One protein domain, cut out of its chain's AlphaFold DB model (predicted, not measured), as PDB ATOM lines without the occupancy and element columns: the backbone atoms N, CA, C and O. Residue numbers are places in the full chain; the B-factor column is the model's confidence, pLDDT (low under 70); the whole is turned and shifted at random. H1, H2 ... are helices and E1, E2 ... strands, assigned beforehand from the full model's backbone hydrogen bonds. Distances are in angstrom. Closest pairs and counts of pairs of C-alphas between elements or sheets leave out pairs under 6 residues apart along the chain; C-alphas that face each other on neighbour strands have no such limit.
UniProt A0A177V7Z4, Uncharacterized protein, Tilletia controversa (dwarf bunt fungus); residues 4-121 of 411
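This is residues 4 to 121 of the 411 residues of an uncharacterized protein of Tilletia controversa (dwarf bunt fungus) (UniProt A0A177V7Z4). A twisted sheet of six strands makes the core, with helices H1 and H2 side by side over one face and the small two-strand pair of E1 and E7 towards the other. H4 packs on H1 near the sheet's E8 edge, and H3 lies by E1. The printed part has 118 residues with four named helices and eight named strands, in the order E1 E2 H1 E3 H2 E4 H3 E5 E6 E7 E8 H4. The larger sheet is mixed, in the order E6, E5, E4, E3, E2, E8; the class is mixed, helices and strands. The whole is compact, with a radius of gyration of the C-alphas of 13.1 A and spans of 36 by 28 by 27 A.

In the larger sheet, E6 is residues 98 to 100, E5 93 to 95, E4 71 to 74, E3 41 to 44, E2 15 to 20 and E8 112 to 114. E2 is the longest strand, 16.6 A from C-alpha 15 at (116.688, 108.732, 124.045) to C-alpha 20. H1 is residues 26 to 36, 15.4 A long, and H2 is residues 53 to 59, 10.0 A. H3 is residues 78 to 81. E1, residues 4 to 7, begins at C-alpha 4 at (104.594, 107.379, 125.197); E7, residues 106 to 110, is 12.6 A long. H4, residues 116 to 121, ends at C-alpha 121 at (124.214, 121.144, 124.479).

The larger sheet is strongly twisted, but only just, with C-alphas up to 4.3 A off its best plane. E4 and E3 are parallel, with N 72 and O 41 2.7 A apart, within hydrogen-bond range. E3 and E2 are parallel, with N 42 and O 17 at 2.8 A, and so are E2 and E8, with N 114 and O 16 at 2.8 A. E5 is antiparallel to E4, with N 94 and O 73 at 2.8 A, and forms a hairpin with E6, with N 95 and O 98 at 2.8 A. E2, H1, E3 and E3, H2, E4 are strand-helix-strand units, parallel neighbours joined through a helix, with right-handed crossovers. H1 and H2 are on the same face: H1 is over E2 at a height of 9.4 A, and H2 is over E3 at 9.6 A. They touch, closest at the C-alphas of Arg 31 and Leu 58, 6.3 A, at a shallow tilt of 16 degrees, the same way. H4 touches H1, closest at the C-alphas of Ala 33 and Cys 119, 5.1 A, at a steep tilt of 39 degrees. H3 and H4 only graze the sheet. E1 and E7 are antiparallel, with N 107 and O 6 at 2.8 A; E7 runs on into E8 at 91 degrees. The closest C-alphas of E1 and H3 are those of Leu 4 and Leu 81, 5.2 A. In H1, H2 and H4 every O i to N i+4 pair is within hydrogen-bond range; H3 is too short for such a pair.

The C-alphas farthest apart are those of Lys 89 and Thr 121, 38.6 A. The printed part has no cut. The links H2 to E4 and H3 to E5 are long, with 11 residues each. Mean pLDDT of the printed part is 82.6; residues 23 to 25, 48 and 60 to 65 are under 70.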
ATOM      1  N   LEU A   4     105.479 107.212 126.352       87.31
ATOM      2  CA  LEU A   4     104.594 107.379 125.197       87.31
ATOM      3  C   LEU A   4     104.358 106.038 124.508       87.31
ATOM      4  O   LEU A   4     105.202 105.143 124.547       87.31
ATOM      5  N   CYS A   5     103.211 105.914 123.859       89.25
ATOM      6  CA  CYS A   5     102.843 104.784 123.025       89.25
ATOM      7  C   CYS A   5     103.469 104.988 121.643       89.25
ATOM      8  O   CYS A   5     103.011 105.815 120.856       89.25
ATOM      9  N   LEU A   6     104.559 104.271 121.385       90.62
ATOM     10  CA  LEU A   6     105.415 104.434 120.208       90.62
ATOM     11  C   LEU A   6     105.552 103.102 119.459       90.62
ATOM     12  O   LEU A   6     105.324 102.055 120.069       90.62
ATOM     13  N   PRO A   7     105.940 103.110 118.169       91.19
ATOM     14  CA  PRO A   7     106.128 101.883 117.401       91.19
ATOM     15  C   PRO A   7     107.067 100.889 118.090       91.19
ATOM     16  O   PRO A   7     108.119 101.266 118.611       91.19
ATOM     17  N   ILE A   8     106.697  99.608 118.077       89.19
ATOM     18  CA  ILE A   8     107.475  98.535 118.717       89.19
ATOM     19  C   ILE A   8     108.897  98.459 118.149       89.19
ATOM     20  O   ILE A   8     109.841  98.261 118.921       89.19
ATOM     21  N   ASP A   9     109.042  98.699 116.847       86.06
ATOM     22  CA  ASP A   9     110.310  98.627 116.109       86.06
ATOM     23  C   ASP A   9     111.142  99.919 116.183       86.06
ATOM     24  O   ASP A   9     112.176 100.050 115.511       86.06
ATOM     25  N   LEU A  10     110.701 100.895 116.985       87.81
ATOM     26  CA  LEU A  10     111.459 102.112 117.231       87.81
ATOM     27  C   LEU A  10     112.586 101.831 118.231       87.81
ATOM     28  O   LEU A  10     112.362 101.589 119.421       87.81
ATOM     29  N   ASN A  11     113.822 101.885 117.742       85.56
ATOM     30  CA  ASN A  11     115.013 101.642 118.541       85.56
ATOM     31  C   ASN A  11     115.447 102.916 119.287       85.56
ATOM     32  O   ASN A  11     116.255 103.708 118.811       85.56
ATOM     33  N   ILE A  12     114.874 103.122 120.471       83.88
ATOM     34  CA  ILE A  12     115.041 104.358 121.252       83.88
ATOM     35  C   ILE A  12     116.390 104.437 121.981       83.88
ATOM     36  O   ILE A  12     116.863 105.533 122.257       83.88
ATOM     37  N   LYS A  13     117.036 103.312 122.325       81.88
ATOM     38  CA  LYS A  13     118.302 103.291 123.102       81.88
ATOM     39  C   LYS A  13     118.323 104.284 124.290       81.88
ATOM     40  O   LYS A  13     119.346 104.890 124.593       81.88
ATOM     41  N   GLY A  14     117.173 104.485 124.942       82.12
ATOM     42  CA  GLY A  14     116.993 105.409 126.069       82.12
ATOM     43  C   GLY A  14     116.809 106.901 125.734       82.12
ATOM     44  O   GLY A  14     116.549 107.672 126.660       82.12
ATOM     45  N   ARG A  15     116.882 107.330 124.464       87.31
ATOM     46  CA  ARG A  15     116.688 108.732 124.045       87.31
ATOM     47  C   ARG A  15     115.756 108.884 122.842       87.31
ATOM     48  O   ARG A  15     115.809 108.105 121.900       87.31
ATOM     49  N   LEU A  16     114.949 109.940 122.837       88.62
ATOM     50  CA  LEU A  16     114.080 110.272 121.705       88.62
ATOM     51  C   LEU A  16     114.138 111.773 121.438       88.62
ATOM     52  O   LEU A  16     113.779 112.570 122.307       88.62
ATOM     53  N   TYR A  17     114.565 112.163 120.237       90.00
ATOM     54  CA  TYR A  17     114.450 113.548 119.788       90.00
ATOM     55  C   TYR A  17     112.975 113.868 119.596       90.00
ATOM     56  O   TYR A  17     112.253 113.083 118.991       90.00
ATOM     57  N   CYS A  18     112.516 114.995 120.125       87.00
ATOM     58  CA  CYS A  18     111.099 115.342 120.106       87.00
ATOM     59  C   CYS A  18     110.913 116.776 119.621       87.00
ATOM     60  O   CYS A  18     111.602 117.683 120.091       87.00
ATOM     61  N   VAL A  19     109.962 116.988 118.712       85.06
ATOM     62  CA  VAL A  19     109.607 118.328 118.240       85.06
ATOM     63  C   VAL A  19     108.132 118.430 117.892       85.06
ATOM     64  O   VAL A  19     107.532 117.522 117.318       85.06
ATOM     65  N   HIS A  20     107.549 119.578 118.208       82.56
ATOM     66  CA  HIS A  20     106.206 119.925 117.773       82.56
ATOM     67  C   HIS A  20     106.249 120.410 116.313       82.56
ATOM     68  O   HIS A  20     107.052 121.284 115.982       82.56
ATOM     69  N   ALA A  21     105.349 119.938 115.445       76.56
ATOM     70  CA  ALA A  21     105.374 120.221 114.000       76.56
ATOM     71  C   ALA A  21     105.358 121.725 113.631       76.56
ATOM     72  O   ALA A  21     105.906 122.144 112.614       76.56
ATOM     73  N   ASN A  22     104.759 122.567 114.478       70.81
ATOM     74  CA  ASN A  22     104.748 124.027 114.296       70.81
ATOM     75  C   ASN A  22     106.022 124.763 114.773       70.81
ATOM     76  O   ASN A  22     106.139 125.971 114.556       70.81
ATOM     77  N   HIS A  23     106.981 124.091 115.419       68.44
ATOM     78  CA  HIS A  23     108.116 124.755 116.066       68.44
ATOM     79  C   HIS A  23     109.373 124.791 115.179       68.44
ATOM     80  O   HIS A  23     110.326 124.033 115.337       68.44
ATOM     81  N   ARG A  24     109.390 125.736 114.230       66.50
ATOM     82  CA  ARG A  24     110.452 125.861 113.210       66.50
ATOM     83  C   ARG A  24     111.827 126.296 113.722       66.50
ATOM     84  O   ARG A  24     112.778 126.268 112.954       66.50
ATOM     85  N   GLY A  25     111.944 126.751 114.969       66.56
ATOM     86  CA  GLY A  25     113.241 127.121 115.547       66.56
ATOM     87  C   GLY A  25     114.122 125.913 115.854       66.56
ATOM     88  O   GLY A  25     115.320 125.939 115.581       66.56
ATOM     89  N   ASP A  26     113.508 124.829 116.326       73.75
ATOM     90  CA  ASP A  26     114.228 123.660 116.849       73.75
ATOM     91  C   ASP A  26     114.814 122.798 115.753       73.75
ATOM     92  O   ASP A  26     115.760 122.054 115.999       73.75
ATOM     93  N   MET A  27     114.256 122.886 114.545       83.38
ATOM     94  CA  MET A  27     114.600 121.967 113.470       83.38
ATOM     95  C   MET A  27     116.099 121.998 113.145       83.38
ATOM     96  O   MET A  27     116.689 120.951 112.903       83.38
ATOM     97  N   TYR A  28     116.741 123.169 113.221       86.00
ATOM     98  CA  TYR A  28     118.180 123.303 112.986       86.00
ATOM     99  C   TYR A  28     119.016 122.673 114.106       86.00
ATOM    100  O   TYR A  28     120.002 121.994 113.834       86.00
ATOM    101  N   HIS A  29     118.600 122.843 115.365       86.75
ATOM    102  CA  HIS A  29     119.269 122.238 116.523       86.75
ATOM    103  C   HIS A  29     119.139 120.724 116.503       86.75
ATOM    104  O   HIS A  29     120.125 120.022 116.703       86.75
ATOM    105  N   ILE A  30     117.932 120.227 116.238       88.50
ATOM    106  CA  ILE A  30     117.639 118.798 116.167       88.50
ATOM    107  C   ILE A  30     118.404 118.162 115.017       88.50
ATOM    108  O   ILE A  30     119.047 117.139 115.228       88.50
ATOM    109  N   ARG A  31     118.394 118.770 113.825       88.31
ATOM    110  CA  ARG A  31     119.160 118.269 112.678       88.31
ATOM    111  C   ARG A  31     120.648 118.173 113.008       88.31
ATOM    112  O   ARG A  31     121.202 117.081 112.921       88.31
ATOM    113  N   ALA A  32     121.247 119.263 113.486       88.88
ATOM    114  CA  ALA A  32     122.656 119.292 113.871       88.88
ATOM    115  C   ALA A  32     122.996 118.250 114.949       88.88
ATOM    116  O   ALA A  32     123.959 117.492 114.821       88.88
ATOM    117  N   ALA A  33     122.177 118.160 116.000       90.00
ATOM    118  CA  ALA A  33     122.394 117.216 117.087       90.00
ATOM    119  C   ALA A  33     122.229 115.757 116.648       90.00
ATOM    120  O   ALA A  33     122.982 114.914 117.127       90.00
ATOM    121  N   ARG A  34     121.288 115.447 115.746       90.69
ATOM    122  CA  ARG A  34     121.084 114.087 115.216       90.69
ATOM    123  C   ARG A  34     122.207 113.652 114.278       90.69
ATOM    124  O   ARG A  34     122.527 112.470 114.256       90.69
ATOM    125  N   THR A  35     122.839 114.580 113.555       88.12
ATOM    126  CA  THR A  35     124.061 114.285 112.787       88.12
ATOM    127  C   THR A  35     125.218 113.887 113.706       88.12
ATOM    128  O   THR A  35     125.938 112.942 113.407       88.12
ATOM    129  N   ILE A  36     125.370 114.567 114.845       88.44
ATOM    130  CA  ILE A  36     126.428 114.284 115.829       88.44
ATOM    131  C   ILE A  36     126.128 113.023 116.649       88.44
ATOM    132  O   ILE A  36     127.014 112.225 116.945       88.44
ATOM    133  N   ALA A  37     124.880 112.877 117.080       90.50
ATOM    134  CA  ALA A  37     124.441 111.860 118.014       90.50
ATOM    135  C   ALA A  37     123.163 111.190 117.478       90.50
ATOM    136  O   ALA A  37     122.060 111.565 117.870       90.50
ATOM    137  N   PRO A  38     123.292 110.179 116.602       89.69
ATOM    138  CA  PRO A  38     122.153 109.539 115.943       89.69
ATOM    139  C   PRO A  38     121.088 109.020 116.912       89.69
ATOM    140  O   PRO A  38     121.393 108.384 117.923       89.69
ATOM    141  N   GLY A  39     119.822 109.281 116.615       90.19
ATOM    142  CA  GLY A  39     118.708 108.800 117.424       90.19
ATOM    143  C   GLY A  39     117.359 109.045 116.755       90.19
ATOM    144  O   GLY A  39     117.264 109.884 115.838       90.19
ATOM    145  N   PRO A  40     116.317 108.321 117.199       91.56
ATOM    146  CA  PRO A  40     115.010 108.436 116.589       91.56
ATOM    147  C   PRO A  40     114.406 109.802 116.882       91.56
ATOM    148  O   PRO A  40     114.684 110.417 117.916       91.56
ATOM    149  N   LEU A  41     113.570 110.269 115.963       91.69
ATOM    150  CA  LEU A  41     112.872 111.544 116.058       91.69
ATOM    151  C   LEU A  41     111.367 111.312 116.081       91.69
ATOM    152  O   LEU A  41     110.843 110.583 115.251       91.69
ATOM    153  N   LEU A  42     110.677 111.981 116.992       90.69
ATOM    154  CA  LEU A  42     109.232 112.117 117.014       90.69
ATOM    155  C   LEU A  42     108.857 113.556 116.650       90.69
ATOM    156  O   LEU A  42     109.185 114.497 117.377       90.69
ATOM    157  N   ILE A  43     108.129 113.708 115.549       89.94
ATOM    158  CA  ILE A  43     107.433 114.932 115.166       89.94
ATOM    159  C   ILE A  43     105.951 114.726 115.477       89.94
ATOM    160  O   ILE A  43     105.301 113.862 114.889       89.94
ATOM    161  N   HIS A  44     105.422 115.490 116.425       86.88
ATOM    162  CA  HIS A  44     104.042 115.341 116.886       86.88
ATOM    163  C   HIS A  44     103.202 116.583 116.577       86.88
ATOM    164  O   HIS A  44     103.732 117.656 116.259       86.88
ATOM    165  N   SER A  45     101.882 116.439 116.695       84.06
ATOM    166  CA  SER A  45     100.900 117.467 116.342       84.06
ATOM    167  C   SER A  45     101.010 117.937 114.880       84.06
ATOM    168  O   SER A  45     100.815 119.120 114.578       84.06
ATOM    169  N   CYS A  46     101.370 117.031 113.964       84.38
ATOM    170  CA  CYS A  46     101.397 117.299 112.528       84.38
ATOM    171  C   CYS A  46      99.990 117.609 111.996       84.38
ATOM    172  O   CYS A  46      98.978 117.131 112.511       84.38
ATOM    173  N   LYS A  47      99.911 118.391 110.918       80.88
ATOM    174  CA  LYS A  47      98.636 118.579 110.214       80.88
ATOM    175  C   LYS A  47      98.266 117.293 109.477       80.88
ATOM    176  O   LYS A  47      99.139 116.605 108.960       80.88
ATOM    177  N   ALA A  48      96.971 116.997 109.386       68.81
ATOM    178  CA  ALA A  48      96.491 115.944 108.498       68.81
ATOM    179  C   ALA A  48      96.795 116.325 107.038       68.81
ATOM    180  O   ALA A  48      96.437 117.423 106.604       68.81
ATOM    181  N   GLY A  49      97.458 115.440 106.290       72.12
ATOM    182  CA  GLY A  49      97.816 115.668 104.888       72.12
ATOM    183  C   GLY A  49      99.290 115.386 104.574       72.12
ATOM    184  O   GLY A  49      99.961 114.709 105.353       72.12
ATOM    185  N   PRO A  50      99.790 115.855 103.413       72.75
ATOM    186  CA  PRO A  50     101.192 115.693 103.051       72.75
ATOM    187  C   PRO A  50     102.099 116.441 104.038       72.75
ATOM    188  O   PRO A  50     101.695 117.482 104.571       72.75
ATOM    189  N   PRO A  51     103.323 115.938 104.264       76.00
ATOM    190  CA  PRO A  51     104.230 116.516 105.239       76.00
ATOM    191  C   PRO A  51     104.567 117.969 104.917       76.00
ATOM    192  O   PRO A  51     104.798 118.342 103.763       76.00
ATOM    193  N   GLY A  52     104.606 118.795 105.961       73.88
ATOM    194  CA  GLY A  52     105.055 120.175 105.841       73.88
ATOM    195  C   GLY A  52     106.565 120.289 105.606       73.88
ATOM    196  O   GLY A  52     107.329 119.344 105.782       73.88
ATOM    197  N   ASP A  53     107.018 121.499 105.284       72.75
ATOM    198  CA  ASP A  53     108.437 121.813 105.048       72.75
ATOM    199  C   ASP A  53     109.371 121.417 106.214       72.75
ATOM    200  O   ASP A  53     110.467 120.920 105.980       72.75
ATOM    201  N   LEU A  54     108.930 121.570 107.473       80.19
ATOM    202  CA  LEU A  54     109.706 121.141 108.646       80.19
ATOM    203  C   LEU A  54     109.909 119.625 108.679       80.19
ATOM    204  O   LEU A  54     111.004 119.160 108.980       80.19
ATOM    205  N   GLU A  55     108.850 118.871 108.389       82.88
ATOM    206  CA  GLU A  55     108.880 117.409 108.390       82.88
ATOM    207  C   GLU A  55     109.843 116.925 107.305       82.88
ATOM    208  O   GLU A  55     110.799 116.220 107.605       82.88
ATOM    209  N   LEU A  56     109.693 117.439 106.080       79.69
ATOM    210  CA  LEU A  56     110.597 117.142 104.965       79.69
ATOM    211  C   LEU A  56     112.060 117.519 105.260       79.69
ATOM    212  O   LEU A  56     112.987 116.832 104.828       79.69
ATOM    213  N   TYR A  57     112.291 118.617 105.986       80.81
ATOM    214  CA  TYR A  57     113.636 119.052 106.363       80.81
ATOM    215  C   TYR A  57     114.307 118.118 107.380       80.81
ATOM    216  O   TYR A  57     115.523 117.913 107.306       80.81
ATOM    217  N   LEU A  58     113.540 117.569 108.327       84.12
ATOM    218  CA  LEU A  58     114.045 116.685 109.381       84.12
ATOM    219  C   LEU A  58     114.132 115.214 108.952       84.12
ATOM    220  O   LEU A  58     115.043 114.519 109.410       84.12
ATOM    221  N   ASP A  59     113.254 114.773 108.050       76.62
ATOM    222  CA  ASP A  59     113.281 113.436 107.439       76.62
ATOM    223  C   ASP A  59     114.584 113.214 106.654       76.62
ATOM    224  O   ASP A  59     115.129 112.124 106.606       76.62
ATOM    225  N   ALA A  60     115.177 114.259 106.086       68.31
ATOM    226  CA  ALA A  60     116.361 114.111 105.239       68.31
ATOM    227  C   ALA A  60     117.687 113.818 105.953       68.31
ATOM    228  O   ALA A  60     118.710 113.539 105.317       68.31
ATOM    229  N   VAL A  61     117.700 113.922 107.281       63.03
ATOM    230  CA  VAL A  61     118.839 113.450 108.077       63.03
ATOM    231  C   VAL A  61     118.821 111.925 108.161       63.03
ATOM    232  O   VAL A  61     119.824 111.344 108.570       63.03
ATOM    233  N   GLU A  62     117.725 111.278 107.748       63.12
ATOM    234  CA  GLU A  62     117.644 109.829 107.667       63.12
ATOM    235  C   GLU A  62     118.814 109.267 106.858       63.12
ATOM    236  O   GLU A  62     119.217 109.749 105.795       63.12
ATOM    237  N   ASP A  63     119.401 108.244 107.451       63.12
ATOM    238  CA  ASP A  63     120.163 107.236 106.756       63.12
ATOM    239  C   ASP A  63     119.248 106.015 106.773       63.12
ATOM    240  O   ASP A  63     119.019 105.434 107.834       63.12
ATOM    241  N   HIS A  64     118.635 105.691 105.631       54.81
ATOM    242  CA  HIS A  64     117.629 104.629 105.538       54.81
ATOM    243  C   HIS A  64     118.187 103.237 105.887       54.81
ATOM    244  O   HIS A  64     117.406 102.312 106.104       54.81
ATOM    245  N   GLY A  65     119.516 103.084 105.974       58.78
ATOM    246  CA  GLY A  65     120.176 101.880 106.484       58.78
ATOM    247  C   GLY A  65     120.450 101.893 107.994       58.78
ATOM    248  O   GLY A  65     120.886 100.879 108.537       58.78
ATOM    249  N   ASN A  66     120.209 103.009 108.686       75.06
ATOM    250  CA  ASN A  66     120.491 103.173 110.107       75.06
ATOM    251  C   ASN A  66     119.205 103.107 110.944       75.06
ATOM    252  O   ASN A  66     118.448 104.076 111.046       75.06
ATOM    253  N   ASP A  67     119.003 101.975 111.621       75.50
ATOM    254  CA  ASP A  67     117.866 101.747 112.522       75.50
ATOM    255  C   ASP A  67     117.749 102.771 113.664       75.50
ATOM    256  O   ASP A  67     116.662 102.939 114.224       75.50
ATOM    257  N   ASP A  68     118.834 103.473 114.005       80.62
ATOM    258  CA  ASP A  68     118.826 104.521 115.027       80.62
ATOM    259  C   ASP A  68     118.273 105.856 114.508       80.62
ATOM    260  O   ASP A  68     118.021 106.747 115.311       80.62
ATOM    261  N   MET A  69     118.073 106.036 113.200       84.88
ATOM    262  CA  MET A  69     117.701 107.329 112.601       84.88
ATOM    263  C   MET A  69     116.238 107.427 112.164       84.88
ATOM    264  O   MET A  69     115.872 108.382 111.477       84.88
ATOM    265  N   LYS A  70     115.383 106.505 112.614       88.31
ATOM    266  CA  LYS A  70     113.954 106.492 112.269       88.31
ATOM    267  C   LYS A  70     113.240 107.786 112.685       88.31
ATOM    268  O   LYS A  70     113.462 108.304 113.783       88.31
ATOM    269  N   VAL A  71     112.348 108.277 111.830       89.56
ATOM    270  CA  VAL A  71     111.467 109.413 112.103       89.56
ATOM    271  C   VAL A  71     110.029 108.928 112.207       89.56
ATOM    272  O   VAL A  71     109.492 108.268 111.319       89.56
ATOM    273  N   VAL A  72     109.397 109.276 113.319       90.69
ATOM    274  CA  VAL A  72     107.980 109.073 113.580       90.69
ATOM    275  C   VAL A  72     107.269 110.409 113.443       90.69
ATOM    276  O   VAL A  72     107.625 111.375 114.111       90.69
ATOM    277  N   ARG A  73     106.240 110.458 112.601       91.06
ATOM    278  CA  ARG A  73     105.373 111.627 112.424       91.06
ATOM    279  C   ARG A  73     103.959 111.274 112.822       91.06
ATOM    280  O   ARG A  73     103.469 110.205 112.460       91.06
ATOM    281  N   THR A  74     103.287 112.168 113.532       88.75
ATOM    282  CA  THR A  74     101.896 111.937 113.912       88.75
ATOM    283  C   THR A  74     101.114 113.226 114.095       88.75
ATOM    284  O   THR A  74     101.651 114.236 114.545       88.75
ATOM    285  N   SER A  75      99.820 113.177 113.770       86.75
ATOM    286  CA  SER A  75      98.872 114.245 114.097       86.75
ATOM    287  C   SER A  75      98.530 114.317 115.586       86.75
ATOM    288  O   SER A  75      98.005 115.332 116.035       86.75
ATOM    289  N   MET A  76      98.846 113.269 116.350       85.12
ATOM    290  CA  MET A  76      98.558 113.204 117.776       85.12
ATOM    291  C   MET A  76      99.409 114.190 118.574       85.12
ATOM    292  O   MET A  76     100.585 114.431 118.279       85.12
ATOM    293  N   THR A  77      98.804 114.729 119.621       83.81
ATOM    294  CA  THR A  77      99.453 115.519 120.665       83.81
ATOM    295  C   THR A  77     100.286 114.638 121.594       83.81
ATOM    296  O   THR A  77     100.178 113.409 121.611       83.81
ATOM    297  N   TRP A  78     101.126 115.276 122.407       81.06
ATOM    298  CA  TRP A  78     101.936 114.578 123.403       81.06
ATOM    299  C   TRP A  78     101.070 113.834 124.430       81.06
ATOM    300  O   TRP A  78     101.369 112.704 124.815       81.06
ATOM    301  N   GLU A  79      99.978 114.463 124.865       82.38
ATOM    302  CA  GLU A  79      99.043 113.911 125.842       82.38
ATOM    303  C   GLU A  79      98.287 112.695 125.303       82.38
ATOM    304  O   GLU A  79      98.060 111.744 126.053       82.38
ATOM    305  N   GLU A  80      97.906 112.715 124.024       84.12
ATOM    306  CA  GLU A  80      97.266 111.580 123.346       84.12
ATOM    307  C   GLU A  80      98.234 110.403 123.219       84.12
ATOM    308  O   GLU A  80      97.878 109.274 123.551       84.12
ATOM    309  N   LEU A  81      99.496 110.664 122.863       85.81
ATOM    310  CA  LEU A  81     100.536 109.634 122.806       85.81
ATOM    311  C   LEU A  81     100.800 108.967 124.168       85.81
ATOM    312  O   LEU A  81     101.263 107.829 124.211       85.81
ATOM    313  N   GLY A  82     100.515 109.632 125.289       85.94
ATOM    314  CA  GLY A  82     100.726 109.084 126.634       85.94
ATOM    315  C   GLY A  82      99.724 108.001 127.064       85.94
ATOM    316  O   GLY A  82      99.962 107.312 128.065       85.94
ATOM    317  N   ASP A  83      98.616 107.841 126.336       82.06
ATOM    318  CA  ASP A  83      97.490 106.996 126.735       82.06
ATOM    319  C   ASP A  83      96.803 106.353 125.519       82.06
ATOM    320  O   ASP A  83      96.068 107.020 124.793       82.06
ATOM    321  N   LEU A  84      96.980 105.034 125.334       76.88
ATOM    322  CA  LEU A  84      96.323 104.265 124.261       76.88
ATOM    323  C   LEU A  84      94.797 104.448 124.242       76.88
ATOM    324  O   LEU A  84      94.194 104.390 123.175       76.88
ATOM    325  N   GLY A  85      94.166 104.696 125.396       76.19
ATOM    326  CA  GLY A  85      92.722 104.934 125.487       76.19
ATOM    327  C   GLY A  85      92.265 106.260 124.871       76.19
ATOM    328  O   GLY A  85      91.066 106.456 124.675       76.19
ATOM    329  N   LYS A  86      93.202 107.162 124.557       79.44
ATOM    330  CA  LYS A  86      92.948 108.463 123.924       79.44
ATOM    331  C   LYS A  86      93.261 108.484 122.433       79.44
ATOM    332  O   LYS A  86      93.077 109.524 121.810       79.44
ATOM    333  N   PHE A  87      93.718 107.371 121.858       84.12
ATOM    334  CA  PHE A  87      94.020 107.310 120.431       84.12
ATOM    335  C   PHE A  87      92.726 107.483 119.624       84.12
ATOM    336  O   PHE A  87      91.778 106.709 119.810       84.12
ATOM    337  N   PRO A  88      92.656 108.479 118.721       77.69
ATOM    338  CA  PRO A  88      91.544 108.597 117.787       77.69
ATOM    339  C   PRO A  88      91.412 107.317 116.956       77.69
ATOM    340  O   PRO A  88      92.412 106.682 116.625       77.69
ATOM    341  N   LYS A  89      90.187 106.935 116.575       75.88
ATOM    342  CA  LYS A  89      89.959 105.741 115.729       75.88
ATOM    343  C   LYS A  89      90.659 105.835 114.367       75.88
ATOM    344  O   LYS A  89      90.907 104.818 113.734       75.88
ATOM    345  N   ASP A  90      90.942 107.053 113.938       77.25
ATOM    346  CA  ASP A  90      91.554 107.470 112.684       77.25
ATOM    347  C   ASP A  90      92.927 108.131 112.907       77.25
ATOM    348  O   ASP A  90      93.352 108.982 112.121       77.25
ATOM    349  N   PHE A  91      93.634 107.766 113.986       80.62
ATOM    350  CA  PHE A  91      94.970 108.298 114.240       80.62
ATOM    351  C   PHE A  91      95.889 108.065 113.033       80.62
ATOM    352  O   PHE A  91      95.858 107.026 112.378       80.62
ATOM    353  N   THR A  92      96.737 109.050 112.744       81.12
ATOM    354  CA  THR A  92      97.761 108.925 111.708       81.12
ATOM    355  C   THR A  92      99.120 108.929 112.384       81.12
ATOM    356  O   THR A  92      99.527 109.935 112.973       81.12
ATOM    357  N   LEU A  93      99.816 107.797 112.322       88.75
ATOM    358  CA  LEU A  93     101.207 107.665 112.734       88.75
ATOM    359  C   LEU A  93     101.993 107.053 111.578       88.75
ATOM    360  O   LEU A  93     101.608 106.027 111.026       88.75
ATOM    361  N   MET A  94     103.091 107.697 111.208       88.88
ATOM    362  CA  MET A  94     103.967 107.285 110.117       88.88
ATOM    363  C   MET A  94     105.365 107.061 110.678       88.88
ATOM    364  O   MET A  94     105.868 107.935 111.377       88.88
ATOM    365  N   MET A  95     106.012 105.951 110.341       89.50
ATOM    366  CA  MET A  95     107.426 105.705 110.632       89.50
ATOM    367  C   MET A  95     108.187 105.595 109.311       89.50
ATOM    368  O   MET A  95     107.887 104.711 108.513       89.50
ATOM    369  N   ASN A  96     109.119 106.515 109.046       85.06
ATOM    370  CA  ASN A  96     109.855 106.628 107.774       85.06
ATOM    371  C   ASN A  96     108.926 106.587 106.541       85.06
ATOM    372  O   ASN A  96     109.181 105.899 105.557       85.06
ATOM    373  N   GLY A  97     107.773 107.260 106.625       82.06
ATOM    374  CA  GLY A  97     106.780 107.271 105.542       82.06
ATOM    375  C   GLY A  97     105.919 106.008 105.414       82.06
ATOM    376  O   GLY A  97     105.020 105.993 104.578       82.06
ATOM    377  N   VAL A  98     106.108 104.998 106.266       85.88
ATOM    378  CA  VAL A  98     105.241 103.814 106.337       85.88
ATOM    379  C   VAL A  98     104.156 104.034 107.398       85.88
ATOM    380  O   VAL A  98     104.490 104.370 108.538       85.88
ATOM    381  N   PRO A  99     102.862 103.872 107.064       87.56
ATOM    382  CA  PRO A  99     101.787 104.042 108.031       87.56
ATOM    383  C   PRO A  99     101.773 102.914 109.066       87.56
ATOM    384  O   PRO A  99     101.859 101.735 108.723       87.56
ATOM    385  N   ILE A 100     101.592 103.286 110.329       85.94
ATOM    386  CA  ILE A 100     101.299 102.376 111.436       85.94
ATOM    387  C   ILE A 100      99.797 102.446 111.690       85.94
ATOM    388  O   ILE A 100      99.288 103.450 112.184       85.94
ATOM    389  N   LEU A 101      99.093 101.384 111.299       81.19
ATOM    390  CA  LEU A 101      97.626 101.357 111.238       81.19
ATOM    391  C   LEU A 101      96.968 100.648 112.427       81.19
ATOM    392  O   LEU A 101      95.747 100.670 112.548       81.19
ATOM    393  N   ASP A 102      97.754  99.997 113.284       83.62
ATOM    394  CA  ASP A 102      97.242  99.187 114.385       83.62
ATOM    395  C   ASP A 102      97.931  99.564 115.698       83.62
ATOM    396  O   ASP A 102      99.160  99.591 115.791       83.62
ATOM    397  N   VAL A 103      97.129  99.818 116.734       83.25
ATOM    398  CA  VAL A 103      97.605 100.072 118.100       83.25
ATOM    399  C   VAL A 103      98.384  98.887 118.673       83.25
ATOM    400  O   VAL A 103      99.239  99.091 119.531       83.25
ATOM    401  N   ALA A 104      98.158  97.665 118.178       86.38
ATOM    402  CA  ALA A 104      98.943  96.486 118.543       86.38
ATOM    403  C   ALA A 104     100.418  96.587 118.108       86.38
ATOM    404  O   ALA A 104     101.264  95.881 118.652       86.38
ATOM    405  N   GLN A 105     100.741  97.476 117.161       88.69
ATOM    406  CA  GLN A 105     102.115  97.778 116.738       88.69
ATOM    407  C   GLN A 105     102.772  98.859 117.606       88.69
ATOM    408  O   GLN A 105     103.902  99.275 117.338       88.69
ATOM    409  N   LEU A 106     102.076  99.330 118.644       90.12
ATOM    410  CA  LEU A 106     102.555 100.338 119.572       90.12
ATOM    411  C   LEU A 106     102.810  99.715 120.940       90.12
ATOM    412  O   LEU A 106     102.090  98.835 121.408       90.12
ATOM    413  N   LYS A 107     103.829 100.222 121.620       89.88
ATOM    414  CA  LYS A 107     104.121  99.881 123.009       89.88
ATOM    415  C   LYS A 107     104.394 101.147 123.800       89.88
ATOM    416  O   LYS A 107     105.012 102.095 123.308       89.88
ATOM    417  N   LYS A 108     103.964 101.145 125.059       90.06
ATOM    418  CA  LYS A 108     104.367 102.176 126.009       90.06
ATOM    419  C   LYS A 108     105.870 102.046 126.236       90.06
ATOM    420  O   LYS A 108     106.331 100.999 126.684       90.06
ATOM    421  N   THR A 109     106.619 103.075 125.863       88.00
ATOM    422  CA  THR A 109     108.080 103.062 125.911       88.00
ATOM    423  C   THR A 109     108.595 104.188 126.783       88.00
ATOM    424  O   THR A 109     108.144 105.328 126.659       88.00
ATOM    425  N   ASP A 110     109.561 103.854 127.630       86.38
ATOM    426  CA  ASP A 110     110.253 104.795 128.499       86.38
ATOM    427  C   ASP A 110     111.454 105.382 127.759       86.38
ATOM    428  O   ASP A 110     112.193 104.669 127.069       86.38
ATOM    429  N   PHE A 111     111.660 106.687 127.898       85.81
ATOM    430  CA  PHE A 111     112.769 107.378 127.252       85.81
ATOM    431  C   PHE A 111     113.111 108.691 127.948       85.81
ATOM    432  O   PHE A 111     112.329 109.258 128.716       85.81
ATOM    433  N   THR A 112     114.294 109.205 127.624       86.12
ATOM    434  CA  THR A 112     114.665 110.592 127.899       86.12
ATOM    435  C   THR A 112     114.370 111.426 126.659       86.12
ATOM    436  O   THR A 112     114.922 111.170 125.585       86.12
ATOM    437  N   SER A 113     113.470 112.401 126.780       85.25
ATOM    438  CA  SER A 113     113.185 113.344 125.696       85.25
ATOM    439  C   SER A 113     114.397 114.242 125.467       85.25
ATOM    440  O   SER A 113     114.899 114.835 126.418       85.25
ATOM    441  N   VAL A 114     114.831 114.367 124.217       84.56
ATOM    442  CA  VAL A 114     115.893 115.288 123.799       84.56
ATOM    443  C   VAL A 114     115.231 116.467 123.094       84.56
ATOM    444  O   VAL A 114     114.748 116.333 121.966       84.56
ATOM    445  N   GLY A 115     115.162 117.603 123.789       81.81
ATOM    446  CA  GLY A 115     114.572 118.842 123.275       81.81
ATOM    447  C   GLY A 115     115.611 119.801 122.688       81.81
ATOM    448  O   GLY A 115     116.806 119.507 122.633       81.81
ATOM    449  N   GLU A 116     115.169 120.996 122.287       77.56
ATOM    450  CA  GLU A 116     116.026 122.035 121.688       77.56
ATOM    451  C   GLU A 116     117.252 122.373 122.560       77.56
ATOM    452  O   GLU A 116     118.372 122.467 122.062       77.56
ATOM    453  N   GLY A 117     117.064 122.520 123.877       78.31
ATOM    454  CA  GLY A 117     118.149 122.853 124.809       78.31
ATOM    455  C   GLY A 117     119.198 121.745 124.966       78.31
ATOM    456  O   GLY A 117     120.391 122.040 125.116       78.31
ATOM    457  N   ASP A 118     118.772 120.484 124.899       83.00
ATOM    458  CA  ASP A 118     119.662 119.321 124.912       83.00
ATOM    459  C   ASP A 118     120.426 119.232 123.594       83.00
ATOM    460  O   ASP A 118     121.645 119.070 123.597       83.00
ATOM    461  N   CYS A 119     119.736 119.459 122.472       85.88
ATOM    462  CA  CYS A 119     120.342 119.525 121.146       85.88
ATOM    463  C   CYS A 119     121.430 120.602 121.080       85.88
ATOM    464  O   CYS A 119     122.551 120.315 120.663       85.88
ATOM    465  N   THR A 120     121.153 121.812 121.578       84.81
ATOM    466  CA  THR A 120     122.176 122.860 121.696       84.81
ATOM    467  C   THR A 120     123.369 122.389 122.528       84.81
ATOM    468  O   THR A 120     124.510 122.687 122.189       84.81
ATOM    469  N   THR A 121     123.136 121.651 123.614       84.62
ATOM    470  CA  THR A 121     124.214 121.144 124.479       84.62
ATOM    471  C   THR A 121     125.066 120.098 123.754       84.62
ATOM    472  O   THR A 121     126.289 120.175 123.804       84.62
TER     473      THR A 121